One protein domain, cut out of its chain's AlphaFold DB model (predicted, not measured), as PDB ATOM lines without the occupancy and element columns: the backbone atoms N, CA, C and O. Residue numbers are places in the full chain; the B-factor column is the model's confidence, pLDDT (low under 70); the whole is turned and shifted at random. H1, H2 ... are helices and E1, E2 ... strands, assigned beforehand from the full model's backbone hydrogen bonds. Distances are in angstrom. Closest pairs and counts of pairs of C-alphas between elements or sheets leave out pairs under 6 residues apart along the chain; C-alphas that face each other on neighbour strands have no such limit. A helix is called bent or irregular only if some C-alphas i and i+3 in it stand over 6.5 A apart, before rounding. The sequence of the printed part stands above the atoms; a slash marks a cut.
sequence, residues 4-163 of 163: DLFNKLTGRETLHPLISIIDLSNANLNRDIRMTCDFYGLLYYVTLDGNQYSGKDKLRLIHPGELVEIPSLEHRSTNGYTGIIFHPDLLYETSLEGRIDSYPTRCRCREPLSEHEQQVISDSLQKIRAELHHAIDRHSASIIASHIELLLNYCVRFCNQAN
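What this domain is: This is residues 4 to 163 of the 163 residues of an uncharacterized protein of Parabacteroides gordonii MS-1 = DSM 23371 (UniProt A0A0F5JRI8). A four-stranded antiparallel sheet, order E1, E6, E3, E4, is covered on one face by a long helical hairpin, H5 and H6, laid slantwise to the strands, with the short H4 beside H6 near the edge strand E4. On the opposite side of the sheet are H1, over E1, and a small antiparallel ribbon of E2 and E5. The printed part has 160 residues with six named helices and six named strands, in the order H1, E1, E2, E3, E4, E5, H2, E6, H3, H4, H5, H6, and its class is mixed, helices and strands. It is compact, with a radius of gyration of the C-alphas of 15.1 A and spans of 45 by 36 by 27 A.

Where its parts are: In the large sheet, E1 is residues 19 to 23, E6 residues 79 to 86, 22.1 A long, E3 residues 40 to 47, 22.9 A, and E4 residues 59 to 62. E2, residues 33 to 36, and E5, residues 67 to 70, form the small sheet. H5, residues 115 to 131, is 24.7 A long; H6, residues 140 to 161, is 32.1 A and ends at C-alpha 161 (-36.173, -11.793, 158.480). H1, residues 4 to 10, begins at C-alpha 4 (-33.902, 22.532, 153.399). H2 is residues 73 to 76, H3 residues 88 to 91 and H4 residues 100 to 106; H4 is only just irregular, with C-alphas 101 and 104 6.6 A apart.

How they stand to each other: E6 and E3 have N 42 and O 84 at 2.9 A, within hydrogen-bond range; so are N 22 and O 83 of E1 and E6, at 2.8 A, and N 43 and O 60 of the hairpin E3 and E4, at 2.8 A. H5 and H6 touch, closest at the C-alphas of Ser 124 and Leu 151, 6.1 A, at a shallow tilt of 9 degrees, opposite ways; each has a height over the sheet of 10.1 A. H6, the hub, touches H4 with residues 152 to 160 alone, closest at C-alphas 156 and 106, 5.4 A, and H3 with residues 141 to 145 alone, closest at C-alphas 141 and 90, 6.0 A. H1 is on the opposite face from H4, H5 and H6. E2 and E5 have N 35 and O 68 at 3.0 A. H2 is not on the large sheet and touches no helix. In H1, H5 and H6 every O i to N i+4 pair is within hydrogen-bond range; H4 has 0 of 3, and 2 of 4 O i to N i+3 pairs; H2 and H3 are too short for an O i to N i+4 pair.

The domain as a whole: The two C-alphas farthest apart, those of Asn 51 and Arg 138, are 45.5 A apart. The printed part has no cut, and the link E3 to E4, 11 residues, is long. Mean pLDDT of the printed part is 87.5; residues 26, 47 to 56, 77 to 80 and 162 to 163 are under 70.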
ATOM      1  N   ASP A   4     -34.735  21.476 153.987       93.50
ATOM      2  CA  ASP A   4     -33.902  22.532 153.399       93.50
ATOM      3  C   ASP A   4     -32.574  22.710 154.154       93.50
ATOM      4  O   ASP A   4     -31.507  22.774 153.540       93.50
ATOM      5  N   LEU A   5     -32.611  22.716 155.493       92.81
ATOM      6  CA  LEU A   5     -31.397  22.794 156.302       92.81
ATOM      7  C   LEU A   5     -30.508  21.564 156.081       92.81
ATOM      8  O   LEU A   5     -29.297  21.714 155.935       92.81
ATOM      9  N   PHE A   6     -31.092  20.364 156.024       92.31
ATOM     10  CA  PHE A   6     -30.351  19.140 155.724       92.31
ATOM     11  C   PHE A   6     -29.653  19.222 154.358       92.31
ATOM     12  O   PHE A   6     -28.453  18.955 154.268       92.31
ATOM     13  N   ASN A   7     -30.361  19.648 153.310       92.12
ATOM     14  CA  ASN A   7     -29.799  19.798 151.965       92.12
ATOM     15  C   ASN A   7     -28.650  20.818 151.946       92.12
ATOM     16  O   ASN A   7     -27.575  20.522 151.427       92.12
ATOM     17  N   LYS A   8     -28.816  21.973 152.604       90.62
ATOM     18  CA  LYS A   8     -27.756  22.989 152.731       90.62
ATOM     19  C   LYS A   8     -26.515  22.458 153.445       90.62
ATOM     20  O   LYS A   8     -25.401  22.683 152.982       90.62
ATOM     21  N   LEU A   9     -26.696  21.731 154.549       89.06
ATOM     22  CA  LEU A   9     -25.589  21.137 155.312       89.06
ATOM     23  C   LEU A   9     -24.860  20.032 154.540       89.06
ATOM     24  O   LEU A   9     -23.677  19.791 154.778       89.06
ATOM     25  N   THR A  10     -25.558  19.354 153.632       86.69
ATOM     26  CA  THR A  10     -25.016  18.249 152.833       86.69
ATOM     27  C   THR A  10     -24.568  18.678 151.435       86.69
ATOM     28  O   THR A  10     -24.070  17.844 150.683       86.69
ATOM     29  N   GLY A  11     -24.680  19.970 151.099       85.00
ATOM     30  CA  GLY A  11     -24.260  20.526 149.811       85.00
ATOM     31  C   GLY A  11     -25.136  20.086 148.637       85.00
ATOM     32  O   GLY A  11     -24.640  19.969 147.518       85.00
ATOM     33  N   ARG A  12     -26.420  19.802 148.884       82.19
ATOM     34  CA  ARG A  12     -27.359  19.314 147.868       82.19
ATOM     35  C   ARG A  12     -28.324  20.391 147.404       82.19
ATOM     36  O   ARG A  12     -28.774  21.230 148.181       82.19
ATOM     37  N   GLU A  13     -28.689  20.296 146.133       85.12
ATOM     38  CA  GLU A  13     -29.822  21.021 145.574       85.12
ATOM     39  C   GLU A  13     -31.145  20.450 146.107       85.12
ATOM     40  O   GLU A  13     -31.324  19.233 146.206       85.12
ATOM     41  N   THR A  14     -32.081  21.337 146.444       86.75
ATOM     42  CA  THR A  14     -33.434  20.961 146.864       86.75
ATOM     43  C   THR A  14     -34.323  20.808 145.632       86.75
ATOM     44  O   THR A  14     -34.832  21.797 145.117       86.75
ATOM     45  N   LEU A  15     -34.528  19.566 145.184       88.50
ATOM     46  CA  LEU A  15     -35.430  19.256 144.063       88.50
ATOM     47  C   LEU A  15     -36.913  19.362 144.450       88.50
ATOM     48  O   LEU A  15     -37.748  19.715 143.625       88.50
ATOM     49  N   HIS A  16     -37.245  19.071 145.710       91.19
ATOM     50  CA  HIS A  16     -38.609  19.124 146.225       91.19
ATOM     51  C   HIS A  16     -38.619  19.650 147.671       91.19
ATOM     52  O   HIS A  16     -37.775  19.243 148.470       91.19
ATOM     53  N   PRO A  17     -39.570  20.523 148.060       91.31
ATOM     54  CA  PRO A  17     -39.590  21.120 149.401       91.31
ATOM     55  C   PRO A  17     -39.858  20.110 150.530       91.31
ATOM     56  O   PRO A  17     -39.340  20.268 151.632       91.31
ATOM     57  N   LEU A  18     -40.658  19.073 150.260       95.25
ATOM     58  CA  LEU A  18     -41.121  18.100 151.266       95.25
ATOM     59  C   LEU A  18     -40.390  16.747 151.258       95.25
ATOM     60  O   LEU A  18     -40.751  15.870 152.038       95.25
ATOM     61  N   ILE A  19     -39.395  16.536 150.393       96.25
ATOM     62  CA  ILE A  19     -38.674  15.256 150.304       96.25
ATOM     63  C   ILE A  19     -37.275  15.450 149.731       96.25
ATOM     64  O   ILE A  19     -37.062  16.290 148.861       96.25
ATOM     65  N   SER A  20     -36.316  14.662 150.210       94.69
ATOM     66  CA  SER A  20     -34.954  14.652 149.680       94.69
ATOM     67  C   SER A  20     -34.320  13.269 149.789       94.69
ATOM     68  O   SER A  20     -34.514  12.549 150.770       94.69
ATOM     69  N   ILE A  21     -33.536  12.902 148.775       92.75
ATOM     70  CA  ILE A  21     -32.722  11.685 148.801       92.75
ATOM     71  C   ILE A  21     -31.463  11.962 149.623       92.75
ATOM     72  O   ILE A  21     -30.747  12.943 149.400       92.75
ATOM     73  N   ILE A  22     -31.159  11.065 150.553       88.75
ATOM     74  CA  ILE A  22     -29.938  11.114 151.348       88.75
ATOM     75  C   ILE A  22     -28.839  10.394 150.591       88.75
ATOM     76  O   ILE A  22     -28.963   9.228 150.228       88.75
ATOM     77  N   ASP A  23     -27.746  11.104 150.397       79.06
ATOM     78  CA  ASP A  23     -26.466  10.562 149.995       79.06
ATOM     79  C   ASP A  23     -25.425  11.573 150.486       79.06
ATOM     80  O   ASP A  23     -25.444  12.756 150.138       79.06
ATOM     81  N   LEU A  24     -24.602  11.098 151.416       77.50
ATOM     82  CA  LEU A  24     -23.599  11.904 152.105       77.50
ATOM     83  C   LEU A  24     -22.212  11.791 151.462       77.50
ATOM     84  O   LEU A  24     -21.247  12.240 152.076       77.50
ATOM     85  N   SER A  25     -22.096  11.214 150.258       70.31
ATOM     86  CA  SER A  25     -20.803  11.022 149.581       70.31
ATOM     87  C   SER A  25     -20.040  12.333 149.363       70.31
ATOM     88  O   SER A  25     -18.818  12.349 149.461       70.31
ATOM     89  N   ASN A  26     -20.759  13.438 149.139       66.44
ATOM     90  CA  ASN A  26     -20.185  14.759 148.853       66.44
ATOM     91  C   ASN A  26     -20.251  15.741 150.031       66.44
ATOM     92  O   ASN A  26     -19.890  16.911 149.892       66.44
ATOM     93  N   ALA A  27     -20.748  15.312 151.190       76.19
ATOM     94  CA  ALA A  27     -20.883  16.211 152.322       76.19
ATOM     95  C   ALA A  27     -19.504  16.466 152.967       76.19
ATOM     96  O   ALA A  27     -18.805  15.536 153.376       76.19
ATOM     97  N   ASN A  28     -19.146  17.738 153.149       78.81
ATOM     98  CA  ASN A  28     -17.877  18.172 153.751       78.81
ATOM     99  C   ASN A  28     -18.123  18.835 155.114       78.81
ATOM    100  O   ASN A  28     -18.061  20.054 155.257       78.81
ATOM    101  N   LEU A  29     -18.461  18.023 156.120       83.44
ATOM    102  CA  LEU A  29     -18.715  18.498 157.482       83.44
ATOM    103  C   LEU A  29     -17.472  18.306 158.352       83.44
ATOM    104  O   LEU A  29     -16.968  17.193 158.466       83.44
ATOM    105  N   ASN A  30     -17.034  19.372 159.022       85.88
ATOM    106  CA  ASN A  30     -15.868  19.340 159.918       85.88
ATOM    107  C   ASN A  30     -16.189  18.815 161.327       85.88
ATOM    108  O   ASN A  30     -15.287  18.578 162.120       85.88
ATOM    109  N   ARG A  31     -17.473  18.684 161.673       87.69
ATOM    110  CA  ARG A  31     -17.945  18.175 162.965       87.69
ATOM    111  C   ARG A  31     -19.277  17.467 162.798       87.69
ATOM    112  O   ARG A  31     -20.021  17.787 161.870       87.69
ATOM    113  N   ASP A  32     -19.581  16.574 163.730       88.00
ATOM    114  CA  ASP A  32     -20.897  15.953 163.810       88.00
ATOM    115  C   ASP A  32     -21.953  17.011 164.135       88.00
ATOM    116  O   ASP A  32     -21.759  17.889 164.984       88.00
ATOM    117  N   ILE A  33     -23.091  16.921 163.456       89.38
ATOM    118  CA  ILE A  33     -24.250  17.773 163.701       89.38
ATOM    119  C   ILE A  33     -25.333  16.906 164.315       89.38
ATOM    120  O   ILE A  33     -25.746  15.921 163.713       89.38
ATOM    121  N   ARG A  34     -25.818  17.293 165.496       91.75
ATOM    122  CA  ARG A  34     -26.944  16.640 166.167       91.75
ATOM    123  C   ARG A  34     -28.094  17.616 166.306       91.75
ATOM    124  O   ARG A  34     -27.920  18.691 166.877       91.75
ATOM    125  N   MET A  35     -29.256  17.259 165.773       93.50
ATOM    126  CA  MET A  35     -30.434  18.117 165.814       93.50
ATOM    127  C   MET A  35     -31.712  17.290 165.715       93.50
ATOM    128  O   MET A  35     -31.766  16.305 164.984       93.50
ATOM    129  N   THR A  36     -32.753  17.719 166.424       95.94
ATOM    130  CA  THR A  36     -34.097  17.159 166.286       95.94
ATOM    131  C   THR A  36     -34.635  17.400 164.878       95.94
ATOM    132  O   THR A  36     -34.570  18.541 164.422       95.94
ATOM    133  N   CYS A  37     -35.146  16.392 164.170       94.94
ATOM    134  CA  CYS A  37     -35.747  16.553 162.836       94.94
ATOM    135  C   CYS A  37     -37.261  16.808 162.896       94.94
ATOM    136  O   CYS A  37     -37.913  16.438 163.866       94.94
ATOM    137  N   ASP A  38     -37.821  17.444 161.865       96.69
ATOM    138  CA  ASP A  38     -39.276  17.605 161.660       96.69
ATOM    139  C   ASP A  38     -39.831  16.668 160.571       96.69
ATOM    140  O   ASP A  38     -40.998  16.731 160.202       96.69
ATOM    141  N   PHE A  39     -38.987  15.769 160.076       97.12
ATOM    142  CA  PHE A  39     -39.282  14.841 159.000       97.12
ATOM    143  C   PHE A  39     -39.119  13.393 159.456       97.12
ATOM    144  O   PHE A  39     -38.421  13.104 160.433       97.12
ATOM    145  N   TYR A  40     -39.708  12.478 158.691       97.62
ATOM    146  CA  TYR A  40     -39.319  11.076 158.719       97.62
ATOM    147  C   TYR A  40     -38.017  10.885 157.942       97.62
ATOM    148  O   TYR A  40     -37.780  11.561 156.938       97.62
ATOM    149  N   GLY A  41     -37.177   9.950 158.383       95.44
ATOM    150  CA  GLY A  41     -35.917   9.627 157.716       95.44
ATOM    151  C   GLY A  41     -35.661   8.131 157.687       95.44
ATOM    152  O   GLY A  41     -35.364   7.542 158.724       95.44
ATOM    153  N   LEU A  42     -35.754   7.511 156.512       95.38
ATOM    154  CA  LEU A  42     -35.319   6.132 156.317       95.38
ATOM    155  C   LEU A  42     -33.823   6.141 156.014       95.38
ATOM    156  O   LEU A  42     -33.410   6.621 154.960       95.38
ATOM    157  N   LEU A  43     -33.031   5.602 156.932       90.44
ATOM    158  CA  LEU A  43     -31.586   5.468 156.811       90.44
ATOM    159  C   LEU A  43     -31.223   3.997 156.653       90.44
ATOM    160  O   LEU A  43     -31.700   3.161 157.423       90.44
ATOM    161  N   TYR A  44     -30.329   3.690 155.720       86.19
ATOM    162  CA  TYR A  44     -29.624   2.415 155.720       86.19
ATOM    163  C   TYR A  44     -28.119   2.623 155.545       86.19
ATOM    164  O   TYR A  44     -27.658   3.584 154.923       86.19
ATOM    165  N   TYR A  45     -27.356   1.722 156.153       80.62
ATOM    166  CA  TYR A  45     -25.915   1.848 156.314       80.62
ATOM    167  C   TYR A  45     -25.202   0.815 155.451       80.62
ATOM    168  O   TYR A  45     -25.407  -0.388 155.619       80.62
ATOM    169  N   VAL A  46     -24.311   1.284 154.579       71.06
ATOM    170  CA  VAL A  46     -23.429   0.419 153.786       71.06
ATOM    171  C   VAL A  46     -22.039   0.434 154.413       71.06
ATOM    172  O   VAL A  46     -21.497   1.494 154.743       71.06
ATOM    173  N   THR A  47     -21.466  -0.751 154.622       66.25
ATOM    174  CA  THR A  47     -20.101  -0.892 155.147       66.25
ATOM    175  C   THR A  47     -19.141  -0.862 153.964       66.25
ATOM    176  O   THR A  47     -19.257  -1.715 153.091       66.25
ATOM    177  N   LEU A  48     -18.232   0.116 153.916       64.50
ATOM    178  CA  LEU A  48     -17.320   0.290 152.776       64.50
ATOM    179  C   LEU A  48     -16.041  -0.553 152.917       64.50
ATOM    180  O   LEU A  48     -15.616  -1.167 151.946       64.50
ATOM    181  N   ASP A  49     -15.506  -0.684 154.136       61.31
ATOM    182  CA  ASP A  49     -14.169  -1.263 154.367       61.31
ATOM    183  C   ASP A  49     -14.177  -2.560 155.198       61.31
ATOM    184  O   ASP A  49     -13.207  -2.891 155.877       61.31
ATOM    185  N   GLY A  50     -15.296  -3.292 155.227       53.69
ATOM    186  CA  GLY A  50     -15.423  -4.562 155.967       53.69
ATOM    187  C   GLY A  50     -15.357  -4.448 157.501       53.69
ATOM    188  O   GLY A  50     -15.667  -5.409 158.204       53.69
ATOM    189  N   ASN A  51     -15.019  -3.274 158.039       52.16
ATOM    190  CA  ASN A  51     -15.009  -3.014 159.470       52.16
ATOM    191  C   ASN A  51     -16.452  -2.796 159.945       52.16
ATOM    192  O   ASN A  51     -17.077  -1.767 159.680       52.16
ATOM    193  N   GLN A  52     -17.011  -3.805 160.614       52.62
ATOM    194  CA  GLN A  52     -18.365  -3.741 161.145       52.62
ATOM    195  C   GLN A  52     -18.428  -2.648 162.213       52.62
ATOM    196  O   GLN A  52     -17.992  -2.844 163.345       52.62
ATOM    197  N   TYR A  53     -19.002  -1.494 161.864       52.53
ATOM    198  CA  TYR A  53     -19.449  -0.532 162.865       52.53
ATOM    199  C   TYR A  53     -20.505  -1.219 163.732       52.53
ATOM    200  O   TYR A  53     -21.659  -1.397 163.323       52.53
ATOM    201  N   SER A  54     -20.047  -1.692 164.886       52.19
ATOM    202  CA  SER A  54     -20.822  -2.401 165.888       52.19
ATOM    203  C   SER A  54     -21.615  -1.377 166.697       52.19
ATOM    204  O   SER A  54     -21.039  -0.464 167.284       52.19
ATOM    205  N   GLY A  55     -22.946  -1.495 166.689       58.31
ATOM    206  CA  GLY A  55     -23.826  -0.761 167.610       58.31
ATOM    207  C   GLY A  55     -24.834   0.220 166.999       58.31
ATOM    208  O   GLY A  55     -25.687   0.702 167.741       58.31
ATOM    209  N   LYS A  56     -24.803   0.498 165.685       69.44
ATOM    210  CA  LYS A  56     -25.869   1.262 164.999       69.44
ATOM    211  C   LYS A  56     -26.816   0.312 164.254       69.44
ATOM    212  O   LYS A  56     -26.369  -0.688 163.693       69.44
ATOM    213  N   ASP A  57     -28.113   0.627 164.264       81.19
ATOM    214  CA  ASP A  57     -29.115  -0.065 163.440       81.19
ATOM    215  C   ASP A  57     -28.698   0.058 161.959       81.19
ATOM    216  O   ASP A  57     -28.366   1.155 161.519       81.19
ATOM    217  N   LYS A  58     -28.663  -1.044 161.198       86.31
ATOM    218  CA  LYS A  58     -28.237  -1.067 159.781       86.31
ATOM    219  C   LYS A  58     -29.316  -0.565 158.835       86.31
ATOM    220  O   LYS A  58     -28.998  -0.083 157.749       86.31
ATOM    221  N   LEU A  59     -30.566  -0.635 159.272       91.50
ATOM    222  CA  LEU A  59     -31.696   0.040 158.662       91.50
ATOM    223  C   LEU A  59     -32.575   0.605 159.770       91.50
ATOM    224  O   LEU A  59     -32.865  -0.087 160.750       91.50
ATOM    225  N   ARG A  60     -33.000   1.859 159.616       93.00
ATOM    226  CA  ARG A  60     -33.858   2.535 160.583       93.00
ATOM    227  C   ARG A  60     -34.737   3.585 159.916       93.00
ATOM    228  O   ARG A  60     -34.219   4.466 159.236       93.00
ATOM    229  N   LEU A  61     -36.039   3.544 160.180       96.25
ATOM    230  CA  LEU A  61     -36.930   4.679 159.964       96.25
ATOM    231  C   LEU A  61     -37.010   5.521 161.242       96.25
ATOM    232  O   LEU A  61     -37.414   5.037 162.295       96.25
ATOM    233  N   ILE A  62     -36.611   6.780 161.126       94.69
ATOM    234  CA  ILE A  62     -36.680   7.804 162.169       94.69
ATOM    235  C   ILE A  62     -37.978   8.591 161.990       94.69
ATOM    236  O   ILE A  62     -38.370   8.851 160.849       94.69
ATOM    237  N   HIS A  63     -38.627   8.977 163.088       95.19
ATOM    238  CA  HIS A  63     -39.831   9.810 163.064       95.19
ATOM    239  C   HIS A  63     -39.545  11.294 163.387       95.19
ATOM    240  O   HIS A  63     -38.530  11.615 164.014       95.19
ATOM    241  N   PRO A  64     -40.437  12.224 162.995       96.25
ATOM    242  CA  PRO A  64     -40.355  13.623 163.404       96.25
ATOM    243  C   PRO A  64     -40.278  13.769 164.928       96.25
ATOM    244  O   PRO A  64     -40.974  13.073 165.668       96.25
ATOM    245  N   GLY A  65     -39.446  14.689 165.407       95.62
ATOM    246  CA  GLY A  65     -39.194  14.910 166.833       95.62
ATOM    247  C   GLY A  65     -38.028  14.097 167.403       95.62
ATOM    248  O   GLY A  65     -37.636  14.318 168.549       95.62
ATOM    249  N   GLU A  66     -37.420  13.208 166.619       94.56
ATOM    250  CA  GLU A  66     -36.235  12.465 167.039       94.56
ATOM    251  C   GLU A  66     -34.927  13.228 166.818       94.56
ATOM    252  O   GLU A  66     -34.787  14.027 165.890       94.56
ATOM    253  N   LEU A  67     -33.925  12.937 167.654       91.88
ATOM    254  CA  LEU A  67     -32.566  13.450 167.497       91.88
ATOM    255  C   LEU A  67     -31.832  12.693 166.379       91.88
ATOM    256  O   LEU A  67     -31.594  11.490 166.488       91.88
ATOM    257  N   VAL A  68     -31.418  13.416 165.338       88.88
ATOM    258  CA  VAL A  68     -30.652  12.878 164.203       88.88
ATOM    259  C   VAL A  68     -29.215  13.381 164.251       88.88
ATOM    260  O   VAL A  68     -28.963  14.528 164.619       88.88
ATOM    261  N   GLU A  69     -28.275  12.520 163.858       86.75
ATOM    262  CA  GLU A  69     -26.853  12.836 163.719       86.75
ATOM    263  C   GLU A  69     -26.444  12.810 162.240       86.75
ATOM    264  O   GLU A  69     -26.631  11.797 161.565       86.75
ATOM    265  N   ILE A  70     -25.855  13.903 161.749       86.31
ATOM    266  CA  ILE A  70     -25.113  13.926 160.486       86.31
ATOM    267  C   ILE A  70     -23.619  13.881 160.836       86.31
ATOM    268  O   ILE A  70     -23.118  14.839 161.432       86.31
ATOM    269  N   PRO A  71     -22.907  12.800 160.488       83.75
ATOM    270  CA  PRO A  71     -21.510  12.643 160.865       83.75
ATOM    271  C   PRO A  71     -20.587  13.570 160.073       83.75
ATOM    272  O   PRO A  71     -20.882  13.945 158.933       83.75
ATOM    273  N   SER A  72     -19.451  13.911 160.678       85.56
ATOM    274  CA  SER A  72     -18.330  14.598 160.039       85.56
ATOM    275  C   SER A  72     -17.720  13.766 158.904       85.56
ATOM    276  O   SER A  72     -17.968  12.566 158.787       85.56
ATOM    277  N   LEU A  73     -16.893  14.386 158.060       81.44
ATOM    278  CA  LEU A  73     -16.148  13.679 157.016       81.44
ATOM    279  C   LEU A  73     -15.252  12.571 157.601       81.44
ATOM    280  O   LEU A  73     -15.217  11.466 157.067       81.44
ATOM    281  N   GLU A  74     -14.594  12.848 158.728       78.69
ATOM    282  CA  GLU A  74     -13.760  11.885 159.452       78.69
ATOM    283  C   GLU A  74     -14.579  10.660 159.879       78.69
ATOM    284  O   GLU A  74     -14.238   9.534 159.522       78.69
ATOM    285  N   HIS A  75     -15.723  10.868 160.536       75.06
ATOM    286  CA  HIS A  75     -16.596   9.777 160.980       75.06
ATOM    287  C   HIS A  75     -17.381   9.106 159.839       75.06
ATOM    288  O   HIS A  75     -17.905   8.007 160.015       75.06
ATOM    289  N   ARG A  76     -17.470   9.737 158.660       71.44
ATOM    290  CA  ARG A  76     -18.097   9.164 157.458       71.44
ATOM    291  C   ARG A  76     -17.196   8.235 156.670       71.44
ATOM    292  O   ARG A  76     -17.725   7.349 156.011       71.44
ATOM    293  N   SER A  77     -15.878   8.421 156.724       59.78
ATOM    294  CA  SER A  77     -14.904   7.688 155.895       59.78
ATOM    295  C   SER A  77     -15.007   6.154 155.974       59.78
ATOM    296  O   SER A  77     -14.492   5.463 155.110       59.78
ATOM    297  N   THR A  78     -15.736   5.627 156.956       57.41
ATOM    298  CA  THR A  78     -15.943   4.198 157.213       57.41
ATOM    299  C   THR A  78     -17.344   3.677 156.841       57.41
ATOM    300  O   THR A  78     -17.565   2.462 156.833       57.41
ATOM    301  N   ASN A  79     -18.309   4.550 156.507       63.00
ATOM    302  CA  ASN A  79     -19.706   4.171 156.259       63.00
ATOM    303  C   ASN A  79     -20.402   5.040 155.200       63.00
ATOM    304  O   ASN A  79     -20.442   6.266 155.295       63.00
ATOM    305  N   GLY A  80     -21.069   4.379 154.251       65.69
ATOM    306  CA  GLY A  80     -22.016   5.022 153.346       65.69
ATOM    307  C   GLY A  80     -23.370   5.234 154.027       65.69
ATOM    308  O   GLY A  80     -23.926   4.298 154.604       65.69
ATOM    309  N   TYR A  81     -23.903   6.454 153.933       76.56
ATOM    310  CA  TYR A  81     -25.241   6.813 154.407       76.56
ATOM    311  C   TYR A  81     -26.122   7.066 153.195       76.56
ATOM    312  O   TYR A  81     -25.922   8.057 152.487       76.56
ATOM    313  N   THR A  82     -27.089   6.182 152.975       84.31
ATOM    314  CA  THR A  82     -28.060   6.323 151.891       84.31
ATOM    315  C   THR A  82     -29.462   6.194 152.463       84.31
ATOM    316  O   THR A  82     -29.680   5.543 153.489       84.31
ATOM    317  N   GLY A  83     -30.424   6.860 151.838       92.19
ATOM    318  CA  GLY A  83     -31.781   6.854 152.344       92.19
ATOM    319  C   GLY A  83     -32.651   7.943 151.755       92.19
ATOM    320  O   GLY A  83     -32.362   8.502 150.697       92.19
ATOM    321  N   ILE A  84     -33.717   8.258 152.475       95.75
ATOM    322  CA  ILE A  84     -34.673   9.286 152.087       95.75
ATOM    323  C   ILE A  84     -35.234   9.984 153.320       95.75
ATOM    324  O   ILE A  84     -35.514   9.336 154.328       95.75
ATOM    325  N   ILE A  85     -35.396  11.303 153.232       96.50
ATOM    326  CA  ILE A  85     -36.124  12.107 154.217       96.50
ATOM    327  C   ILE A  85     -37.373  12.693 153.580       96.50
ATOM    328  O   ILE A  85     -37.323  13.133 152.434       96.50
ATOM    329  N   PHE A  86     -38.480  12.717 154.314       97.62
ATOM    330  CA  PHE A  86     -39.742  13.284 153.848       97.62
ATOM    331  C   PHE A  86     -40.535  13.907 154.998       97.62
ATOM    332  O   PHE A  86     -40.602  13.367 156.104       97.62
ATOM    333  N   HIS A  87     -41.119  15.069 154.733       97.56
ATOM    334  CA  HIS A  87     -41.915  15.814 155.696       97.56
ATOM    335  C   HIS A  87     -43.314  15.182 155.820       97.56
ATOM    336  O   HIS A  87     -43.837  14.716 154.804       97.56
ATOM    337  N   PRO A  88     -43.946  15.177 157.010       96.81
ATOM    338  CA  PRO A  88     -45.296  14.639 157.198       96.81
ATOM    339  C   PRO A  88     -46.332  15.201 156.219       96.81
ATOM    340  O   PRO A  88     -47.140  14.440 155.700       96.81
ATOM    341  N   ASP A  89     -46.247  16.491 155.882       96.25
ATOM    342  CA  ASP A  89     -47.151  17.145 154.919       96.25
ATOM    343  C   ASP A  89     -47.159  16.492 153.529       96.25
ATOM    344  O   ASP A  89     -48.133  16.628 152.798       96.25
ATOM    345  N   LEU A  90     -46.102  15.763 153.144       96.06
ATOM    346  CA  LEU A  90     -46.091  15.005 151.888       96.06
ATOM    347  C   LEU A  90     -47.141  13.886 151.883       96.06
ATOM    348  O   LEU A  90     -47.586  13.455 150.823       96.06
ATOM    349  N   LEU A  91     -47.484  13.382 153.066       95.94
ATOM    350  CA  LEU A  91     -48.383  12.253 153.239       95.94
ATOM    351  C   LEU A  91     -49.845  12.676 153.329       95.94
ATOM    352  O   LEU A  91     -50.697  11.798 153.245       95.94
ATOM    353  N   TYR A  92     -50.138  13.967 153.490       94.44
ATOM    354  CA  TYR A  92     -51.498  14.470 153.662       94.44
ATOM    355  C   TYR A  92     -52.426  13.999 152.529       94.44
ATOM    356  O   TYR A  92     -52.074  14.102 151.353       94.44
ATOM    357  N   GLU A  93     -53.594  13.452 152.885       92.62
ATOM    358  CA  GLU A  93     -54.585  12.879 151.956       92.62
ATOM    359  C   GLU A  93     -54.070  11.692 151.114       92.62
ATOM    360  O   GLU A  93     -54.692  11.285 150.128       92.62
ATOM    361  N   THR A  94     -52.959  11.071 151.514       94.50
ATOM    362  CA  THR A  94     -52.450   9.843 150.890       94.50
ATOM    363  C   THR A  94     -52.809   8.610 151.715       94.50
ATOM    364  O   THR A  94     -53.051   8.662 152.919       94.50
ATOM    365  N   SER A  95     -52.771   7.436 151.083       90.12
ATOM    366  CA  SER A  95     -53.011   6.168 151.786       90.12
ATOM    367  C   SER A  95     -51.954   5.831 152.855       90.12
ATOM    368  O   SER A  95     -52.179   4.941 153.684       90.12
ATOM    369  N   LEU A  96     -50.793   6.497 152.839       96.00
ATOM    370  CA  LEU A  96     -49.708   6.275 153.795       96.00
ATOM    371  C   LEU A  96     -49.922   7.050 155.105       96.00
ATOM    372  O   LEU A  96     -49.457   6.588 156.146       96.00
ATOM    373  N   GLU A  97     -50.670   8.160 155.082       95.94
ATOM    374  CA  GLU A  97     -50.910   9.037 156.241       95.94
ATOM    375  C   GLU A  97     -51.369   8.258 157.478       95.94
ATOM    376  O   GLU A  97     -50.737   8.310 158.526       95.94
ATOM    377  N   GLY A  98     -52.416   7.441 157.340       94.00
ATOM    378  CA  GLY A  98     -52.979   6.680 158.459       94.00
ATOM    379  C   GLY A  98     -52.156   5.464 158.899       94.00
ATOM    380  O   GLY A  98     -52.559   4.760 159.823       94.00
ATOM    381  N   ARG A  99     -51.042   5.157 158.223       95.19
ATOM    382  CA  ARG A  99     -50.235   3.949 158.477       95.19
ATOM    383  C   ARG A  99     -48.803   4.250 158.897       95.19
ATOM    384  O   ARG A  99     -48.162   3.360 159.472       95.19
ATOM    385  N   ILE A 100     -48.312   5.464 158.633       96.94
ATOM    386  CA  ILE A 100     -46.905   5.837 158.804       96.94
ATOM    387  C   ILE A 100     -46.399   5.595 160.232       96.94
ATOM    388  O   ILE A 100     -45.304   5.068 160.398       96.94
ATOM    389  N   ASP A 101     -47.222   5.842 161.252       94.75
ATOM    390  CA  ASP A 101     -46.834   5.721 162.667       94.75
ATOM    391  C   ASP A 101     -46.484   4.291 163.102       94.75
ATOM    392  O   ASP A 101     -45.773   4.088 164.086       94.75
ATOM    393  N   SER A 102     -46.934   3.278 162.354       95.00
ATOM    394  CA  SER A 102     -46.583   1.880 162.627       95.00
ATOM    395  C   SER A 102     -45.209   1.478 162.084       95.00
ATOM    396  O   SER A 102     -44.660   0.456 162.496       95.00
ATOM    397  N   TYR A 103     -44.646   2.238 161.140       96.88
ATOM    398  CA  TYR A 103     -43.414   1.855 160.454       96.88
ATOM    399  C   TYR A 103     -42.130   2.066 161.265       96.88
ATOM    400  O   TYR A 103     -41.274   1.190 161.165       96.88
ATOM    401  N   PRO A 104     -41.938   3.130 162.077       94.75
ATOM    402  CA  PRO A 104     -40.675   3.352 162.793       94.75
ATOM    403  C   PRO A 104     -40.223   2.166 163.652       94.75
ATOM    404  O   PRO A 104     -39.039   1.841 163.704       94.75
ATOM    405  N   THR A 105     -41.165   1.471 164.292       93.12
ATOM    406  CA  THR A 105     -40.868   0.289 165.114       93.12
ATOM    407  C   THR A 105     -40.607  -0.970 164.287       93.12
ATOM    408  O   THR A 105     -39.891  -1.853 164.749       93.12
ATOM    409  N   ARG A 106     -41.160  -1.056 163.072       95.12
ATOM    410  CA  ARG A 106     -41.051  -2.217 162.172       95.12
ATOM    411  C   ARG A 106     -39.862  -2.120 161.214       95.12
ATOM    412  O   ARG A 106     -39.288  -3.138 160.852       95.12
ATOM    413  N   CYS A 107     -39.486  -0.911 160.810       94.81
ATOM    414  CA  CYS A 107     -38.340  -0.615 159.954       94.81
ATOM    415  C   CYS A 107     -37.110  -0.312 160.812       94.81
ATOM    416  O   CYS A 107     -36.566   0.791 160.759       94.81
ATOM    417  N   ARG A 108     -36.700  -1.269 161.645       93.12
ATOM    418  CA  ARG A 108     -35.531  -1.146 162.517       93.12
ATOM    419  C   ARG A 108     -34.849  -2.502 162.674       93.12
ATOM    420  O   ARG A 108     -35.388  -3.375 163.346       93.12
ATOM    421  N   CYS A 109     -33.661  -2.676 162.095       90.19
ATOM    422  CA  CYS A 109     -32.873  -3.903 162.257       90.19
ATOM    423  C   CYS A 109     -31.371  -3.631 162.380       90.19
ATOM    424  O   CYS A 109     -30.854  -2.621 161.897       90.19
ATOM    425  N   ARG A 110     -30.668  -4.549 163.051       86.56
ATOM    426  CA  ARG A 110     -29.218  -4.478 163.304       86.56
ATOM    427  C   ARG A 110     -28.394  -5.378 162.394       86.56
ATOM    428  O   ARG A 110     -27.203  -5.125 162.236       86.56
ATOM    429  N   GLU A 111     -29.018  -6.392 161.811       84.62
ATOM    430  CA  GLU A 111     -28.355  -7.270 160.857       84.62
ATOM    431  C   GLU A 111     -28.049  -6.520 159.556       84.62
ATOM    432  O   GLU A 111     -28.830  -5.650 159.140       84.62
ATOM    433  N   PRO A 112     -26.901  -6.806 158.921       83.75
ATOM    434  CA  PRO A 112     -26.570  -6.227 157.634       83.75
ATOM    435  C   PRO A 112     -27.562  -6.703 156.573       83.75
ATOM    436  O   PRO A 112     -27.907  -7.879 156.501       83.75
ATOM    437  N   LEU A 113     -27.972  -5.778 155.709       86.94
ATOM    438  CA  LEU A 113     -28.758  -6.110 154.529       86.94
ATOM    439  C   LEU A 113     -27.885  -6.878 153.535       86.94
ATOM    440  O   LEU A 113     -26.745  -6.484 153.264       86.94
ATOM    441  N   SER A 114     -28.436  -7.931 152.947       89.81
ATOM    442  CA  SER A 114     -27.837  -8.631 151.813       89.81
ATOM    443  C   SER A 114     -27.709  -7.715 150.590       89.81
ATOM    444  O   SER A 114     -28.410  -6.709 150.463       89.81
ATOM    445  N   GLU A 115     -26.839  -8.079 149.645       89.94
ATOM    446  CA  GLU A 115     -26.668  -7.332 148.387       89.94
ATOM    447  C   GLU A 115     -27.992  -7.169 147.627       89.94
ATOM    448  O   GLU A 115     -28.291  -6.098 147.103       89.94
ATOM    449  N   HIS A 116     -28.827  -8.213 147.624       92.75
ATOM    450  CA  HIS A 116     -30.138  -8.167 146.986       92.75
ATOM    451  C   HIS A 116     -31.072  -7.144 147.648       92.75
ATOM    452  O   HIS A 116     -31.720  -6.362 146.956       92.75
ATOM    453  N   GLU A 117     -31.129  -7.108 148.981       93.44
ATOM    454  CA  GLU A 117     -31.970  -6.156 149.719       93.44
ATOM    455  C   GLU A 117     -31.498  -4.713 149.514       93.44
ATOM    456  O   GLU A 117     -32.316  -3.817 149.296       93.44
ATOM    457  N   GLN A 118     -30.180  -4.494 149.509       91.44
ATOM    458  CA  GLN A 118     -29.592  -3.193 149.186       91.44
ATOM    459  C   GLN A 118     -29.966  -2.742 147.768       91.44
ATOM    460  O   GLN A 118     -30.325  -1.578 147.575       91.44
ATOM    461  N   GLN A 119     -29.953  -3.655 146.790       93.25
ATOM    462  CA  GLN A 119     -30.376  -3.355 145.423       93.25
ATOM    463  C   GLN A 119     -31.859  -2.964 145.359       93.25
ATOM    464  O   GLN A 119     -32.193  -1.957 144.741       93.25
ATOM    465  N   VAL A 120     -32.746  -3.689 146.049       95.75
ATOM    466  CA  VAL A 120     -34.189  -3.375 146.087       95.75
ATOM    467  C   VAL A 120     -34.452  -1.979 146.667       95.75
ATOM    468  O   VAL A 120     -35.299  -1.237 146.153       95.75
ATOM    469  N   ILE A 121     -33.721  -1.594 147.718       94.50
ATOM    470  CA  ILE A 121     -33.803  -0.243 148.290       94.50
ATOM    471  C   ILE A 121     -33.300   0.792 147.282       94.50
ATOM    472  O   ILE A 121     -33.991   1.780 147.033       94.50
ATOM    473  N   SER A 122     -32.136   0.556 146.671       92.81
ATOM    474  CA  SER A 122     -31.543   1.450 145.669       92.81
ATOM    475  C   SER A 122     -32.490   1.700 144.490       92.81
ATOM    476  O   SER A 122     -32.772   2.852 144.156       92.81
ATOM    477  N   ASP A 123     -33.078   0.643 143.924       95.31
ATOM    478  CA  ASP A 123     -34.036   0.737 142.816       95.31
ATOM    479  C   ASP A 123     -35.289   1.534 143.208       95.31
ATOM    480  O   ASP A 123     -35.831   2.311 142.418       95.31
ATOM    481  N   SER A 124     -35.755   1.370 144.448       96.12
ATOM    482  CA  SER A 124     -36.897   2.125 144.973       96.12
ATOM    483  C   SER A 124     -36.565   3.612 145.120       96.12
ATOM    484  O   SER A 124     -37.355   4.463 144.706       96.12
ATOM    485  N   LEU A 125     -35.378   3.939 145.639       94.94
ATOM    486  CA  LEU A 125     -34.897   5.318 145.737       94.94
ATOM    487  C   LEU A 125     -34.708   5.957 144.357       94.94
ATOM    488  O   LEU A 125     -35.009   7.138 144.195       94.94
ATOM    489  N   GLN A 126     -34.261   5.199 143.352       94.38
ATOM    490  CA  GLN A 126     -34.150   5.688 141.975       94.38
ATOM    491  C   GLN A 126     -35.512   6.045 141.376       94.38
ATOM    492  O   GLN A 126     -35.633   7.097 140.750       94.38
ATOM    493  N   LYS A 127     -36.544   5.223 141.606       95.06
ATOM    494  CA  LYS A 127     -37.918   5.532 141.176       95.06
ATOM    495  C   LYS A 127     -38.429   6.817 141.822       95.06
ATOM    496  O   LYS A 127     -38.910   7.695 141.117       95.06
ATOM    497  N   ILE A 128     -38.237   6.972 143.135       95.38
ATOM    498  CA  ILE A 128     -38.616   8.210 143.831       95.38
ATOM    499  C   ILE A 128     -37.839   9.397 143.264       95.38
ATOM    500  O   ILE A 128     -38.426  10.427 142.958       95.38
ATOM    501  N   ARG A 129     -36.524   9.253 143.063       93.44
ATOM    502  CA  ARG A 129     -35.689  10.303 142.477       93.44
ATOM    503  C   ARG A 129     -36.187  10.722 141.095       93.44
ATOM    504  O   ARG A 129     -36.161  11.916 140.820       93.44
ATOM    505  N   ALA A 130     -36.616   9.784 140.251       92.56
ATOM    506  CA  ALA A 130     -37.188  10.100 138.945       92.56
ATOM    507  C   ALA A 130     -38.450  10.968 139.086       92.56
ATOM    508  O   ALA A 130     -38.522  12.018 138.454       92.56
ATOM    509  N   GLU A 131     -39.358  10.612 140.001       92.38
ATOM    510  CA  GLU A 131     -40.546  11.422 140.323       92.38
ATOM    511  C   GLU A 131     -40.193  12.846 140.780       92.38
ATOM    512  O   GLU A 131     -40.848  13.801 140.376       92.38
ATOM    513  N   LEU A 132     -39.103  13.032 141.538       91.50
ATOM    514  CA  LEU A 132     -38.665  14.369 141.976       91.50
ATOM    515  C   LEU A 132     -38.148  15.275 140.845       91.50
ATOM    516  O   LEU A 132     -38.002  16.472 141.066       91.50
ATOM    517  N   HIS A 133     -37.826  14.729 139.667       88.00
ATOM    518  CA  HIS A 133     -37.411  15.533 138.507       88.00
ATOM    519  C   HIS A 133     -38.601  15.967 137.640       88.00
ATOM    520  O   HIS A 133     -38.434  16.794 136.741       88.00
ATOM    521  N   HIS A 134     -39.792  15.424 137.892       84.62
ATOM    522  CA  HIS A 134     -41.015  15.880 137.250       84.62
ATOM    523  C   HIS A 134     -41.556  17.137 137.943       84.62
ATOM    524  O   HIS A 134     -41.282  17.401 139.115       84.62
ATOM    525  N   ALA A 135     -42.311  17.950 137.202       81.88
ATOM    526  CA  ALA A 135     -42.956  19.124 137.775       81.88
ATOM    527  C   ALA A 135     -43.945  18.695 138.867       81.88
ATOM    528  O   ALA A 135     -44.699  17.742 138.678       81.88
ATOM    529  N   ILE A 136     -43.953  19.421 139.987       84.06
ATOM    530  CA  ILE A 136     -44.884  19.166 141.086       84.06
ATOM    531  C   ILE A 136     -46.300  19.463 140.590       84.06
ATOM    532  O   ILE A 136     -46.646  20.615 140.318       84.06
ATOM    533  N   ASP A 137     -47.112  18.419 140.479       83.31
ATOM    534  CA  ASP A 137     -48.513  18.487 140.098       83.31
ATOM    535  C   ASP A 137     -49.416  17.861 141.174       83.31
ATOM    536  O   ASP A 137     -48.972  17.390 142.224       83.31
ATOM    537  N   ARG A 138     -50.728  17.874 140.923       83.50
ATOM    538  CA  ARG A 138     -51.739  17.365 141.865       83.50
ATOM    539  C   ARG A 138     -51.646  15.856 142.146       83.50
ATOM    540  O   ARG A 138     -52.332  15.371 143.038       83.50
ATOM    541  N   HIS A 139     -50.879  15.105 141.362       86.56
ATOM    542  CA  HIS A 139     -50.697  13.661 141.485       86.56
ATOM    543  C   HIS A 139     -49.343  13.295 142.108       86.56
ATOM    544  O   HIS A 139     -49.242  12.225 142.712       86.56
ATOM    545  N   SER A 140     -48.336  14.176 142.025       87.62
ATOM    546  CA  SER A 140     -46.971  13.915 142.506       87.62
ATOM    547  C   SER A 140     -46.929  13.405 143.950       87.62
ATOM    548  O   SER A 140     -46.297  12.385 144.212       87.62
ATOM    549  N   ALA A 141     -47.646  14.043 144.883       90.75
ATOM    550  CA  ALA A 141     -47.652  13.633 146.294       90.75
ATOM    551  C   ALA A 141     -48.154  12.190 146.485       90.75
ATOM    552  O   ALA A 141     -47.511  11.393 147.167       90.75
ATOM    553  N   SER A 142     -49.247  11.813 145.811       94.12
ATOM    554  CA  SER A 142     -49.806  10.457 145.888       94.12
ATOM    555  C   SER A 142     -48.870   9.405 145.286       94.12
ATOM    556  O   SER A 142     -48.771   8.297 145.819       94.12
ATOM    557  N   ILE A 143     -48.199   9.723 144.175       94.88
ATOM    558  CA  ILE A 143     -47.256   8.809 143.514       94.88
ATOM    559  C   ILE A 143     -46.020   8.613 144.398       94.88
ATOM    560  O   ILE A 143     -45.648   7.478 144.703       94.88
ATOM    561  N   ILE A 144     -45.433   9.709 144.885       95.88
ATOM    562  CA  ILE A 144     -44.271   9.678 145.777       95.88
ATOM    563  C   ILE A 144     -44.605   8.912 147.063       95.88
ATOM    564  O   ILE A 144     -43.852   8.018 147.446       95.88
ATOM    565  N   ALA A 145     -45.749   9.187 147.698       96.75
ATOM    566  CA  ALA A 145     -46.181   8.470 148.898       96.75
ATOM    567  C   ALA A 145     -46.365   6.964 148.646       96.75
ATOM    568  O   ALA A 145     -45.967   6.156 149.482       96.75
ATOM    569  N   SER A 146     -46.878   6.571 147.475       96.62
ATOM    570  CA  SER A 146     -47.010   5.154 147.096       96.62
ATOM    571  C   SER A 146     -45.647   4.471 146.935       96.62
ATOM    572  O   SER A 146     -45.459   3.334 147.371       96.62
ATOM    573  N   HIS A 147     -44.668   5.166 146.348       97.44
ATOM    574  CA  HIS A 147     -43.296   4.662 146.267       97.44
ATOM    575  C   HIS A 147     -42.629   4.550 147.642       97.44
ATOM    576  O   HIS A 147     -41.960   3.548 147.903       97.44
ATOM    577  N   ILE A 148     -42.828   5.537 148.522       97.94
ATOM    578  CA  ILE A 148     -42.345   5.489 149.908       97.94
ATOM    579  C   ILE A 148     -42.968   4.296 150.627       97.94
ATOM    580  O   ILE A 148     -42.247   3.518 151.241       97.94
ATOM    581  N   GLU A 149     -44.281   4.106 150.532       97.69
ATOM    582  CA  GLU A 149     -44.956   2.995 151.194       97.69
ATOM    583  C   GLU A 149     -44.407   1.639 150.732       97.69
ATOM    584  O   GLU A 149     -44.106   0.774 151.557       97.69
ATOM    585  N   LEU A 150     -44.238   1.451 149.420       97.88
ATOM    586  CA  LEU A 150     -43.663   0.224 148.876       97.88
ATOM    587  C   LEU A 150     -42.244  -0.017 149.409       97.88
ATOM    588  O   LEU A 150     -41.933  -1.128 149.840       97.88
ATOM    589  N   LEU A 151     -41.407   1.025 149.425       97.75
ATOM    590  CA  LEU A 151     -40.066   0.972 150.006       97.75
ATOM    591  C   LEU A 151     -40.120   0.560 151.484       97.75
ATOM    592  O   LEU A 151     -39.431  -0.374 151.886       97.75
ATOM    593  N   LEU A 152     -40.977   1.195 152.283       97.81
ATOM    594  CA  LEU A 152     -41.128   0.864 153.696       97.81
ATOM    595  C   LEU A 152     -41.610  -0.581 153.898       97.81
ATOM    596  O   LEU A 152     -41.118  -1.265 154.790       97.81
ATOM    597  N   ASN A 153     -42.509  -1.086 153.052       97.81
ATOM    598  CA  ASN A 153     -42.958  -2.479 153.104       97.81
ATOM    599  C   ASN A 153     -41.819  -3.474 152.826       97.81
ATOM    600  O   ASN A 153     -41.745  -4.509 153.495       97.81
ATOM    601  N   TYR A 154     -40.910  -3.161 151.895       97.19
ATOM    602  CA  TYR A 154     -39.684  -3.942 151.714       97.19
ATOM    603  C   TYR A 154     -38.814  -3.912 152.972       97.19
ATOM    604  O   TYR A 154     -38.416  -4.967 153.458       97.19
ATOM    605  N   CYS A 155     -38.591  -2.733 153.553       96.25
ATOM    606  CA  CYS A 155     -37.800  -2.596 154.774       96.25
ATOM    607  C   CYS A 155     -38.378  -3.407 155.941       96.25
ATOM    608  O   CYS A 155     -37.631  -4.109 156.612       96.25
ATOM    609  N   VAL A 156     -39.700  -3.388 156.145       96.31
ATOM    610  CA  VAL A 156     -40.351  -4.231 157.160       96.31
ATOM    611  C   VAL A 156     -40.090  -5.712 156.906       96.31
ATOM    612  O   VAL A 156     -39.809  -6.457 157.844       96.31
ATOM    613  N   ARG A 157     -40.187  -6.162 155.649       95.50
ATOM    614  CA  ARG A 157     -39.901  -7.557 155.297       95.50
ATOM    615  C   ARG A 157     -38.470  -7.934 155.682       95.50
ATOM    616  O   ARG A 157     -38.296  -8.966 156.319       95.50
ATOM    617  N   PHE A 158     -37.494  -7.092 155.353       93.75
ATOM    618  CA  PHE A 158     -36.083  -7.332 155.672       93.75
ATOM    619  C   PHE A 158     -35.852  -7.358 157.189       93.75
ATOM    620  O   PHE A 158     -35.248  -8.291 157.714       93.75
ATOM    621  N   CYS A 159     -36.424  -6.402 157.930       92.06
ATOM    622  CA  CYS A 159     -36.309  -6.363 159.390       92.06
ATOM    623  C   CYS A 159     -36.957  -7.572 160.081       92.06
ATOM    624  O   CYS A 159     -36.451  -8.027 161.101       92.06
ATOM    625  N   ASN A 160     -38.044  -8.116 159.530       89.44
ATOM    626  CA  ASN A 160     -38.684  -9.318 160.067       89.44
ATOM    627  C   ASN A 160     -37.877 -10.599 159.812       89.44
ATOM    628  O   ASN A 160     -38.042 -11.557 160.554       89.44
ATOM    629  N   GLN A 161     -37.050 -10.646 158.763       79.06
ATOM    630  CA  GLN A 161     -36.173 -11.793 158.480       79.06
ATOM    631  C   GLN A 161     -34.918 -11.804 159.365       79.06
ATOM    632  O   GLN A 161     -34.297 -12.850 159.528       79.06
ATOM    633  N   ALA A 162     -34.555 -10.644 159.915       61.22
ATOM    634  CA  ALA A 162     -33.395 -10.434 160.775       61.22
ATOM    635  C   ALA A 162     -33.659 -10.668 162.277       61.22
ATOM    636  O   ALA A 162     -32.713 -10.610 163.061       61.22
ATOM    637  N   ASN A 163     -34.920 -10.878 162.677       53.06
ATOM    638  CA  ASN A 163     -35.351 -11.068 164.069       53.06
ATOM    639  C   ASN A 163     -35.746 -12.516 164.365       53.06
ATOM    640  O   ASN A 163     -36.360 -13.156 163.483       53.06
TER     641      ASN A 163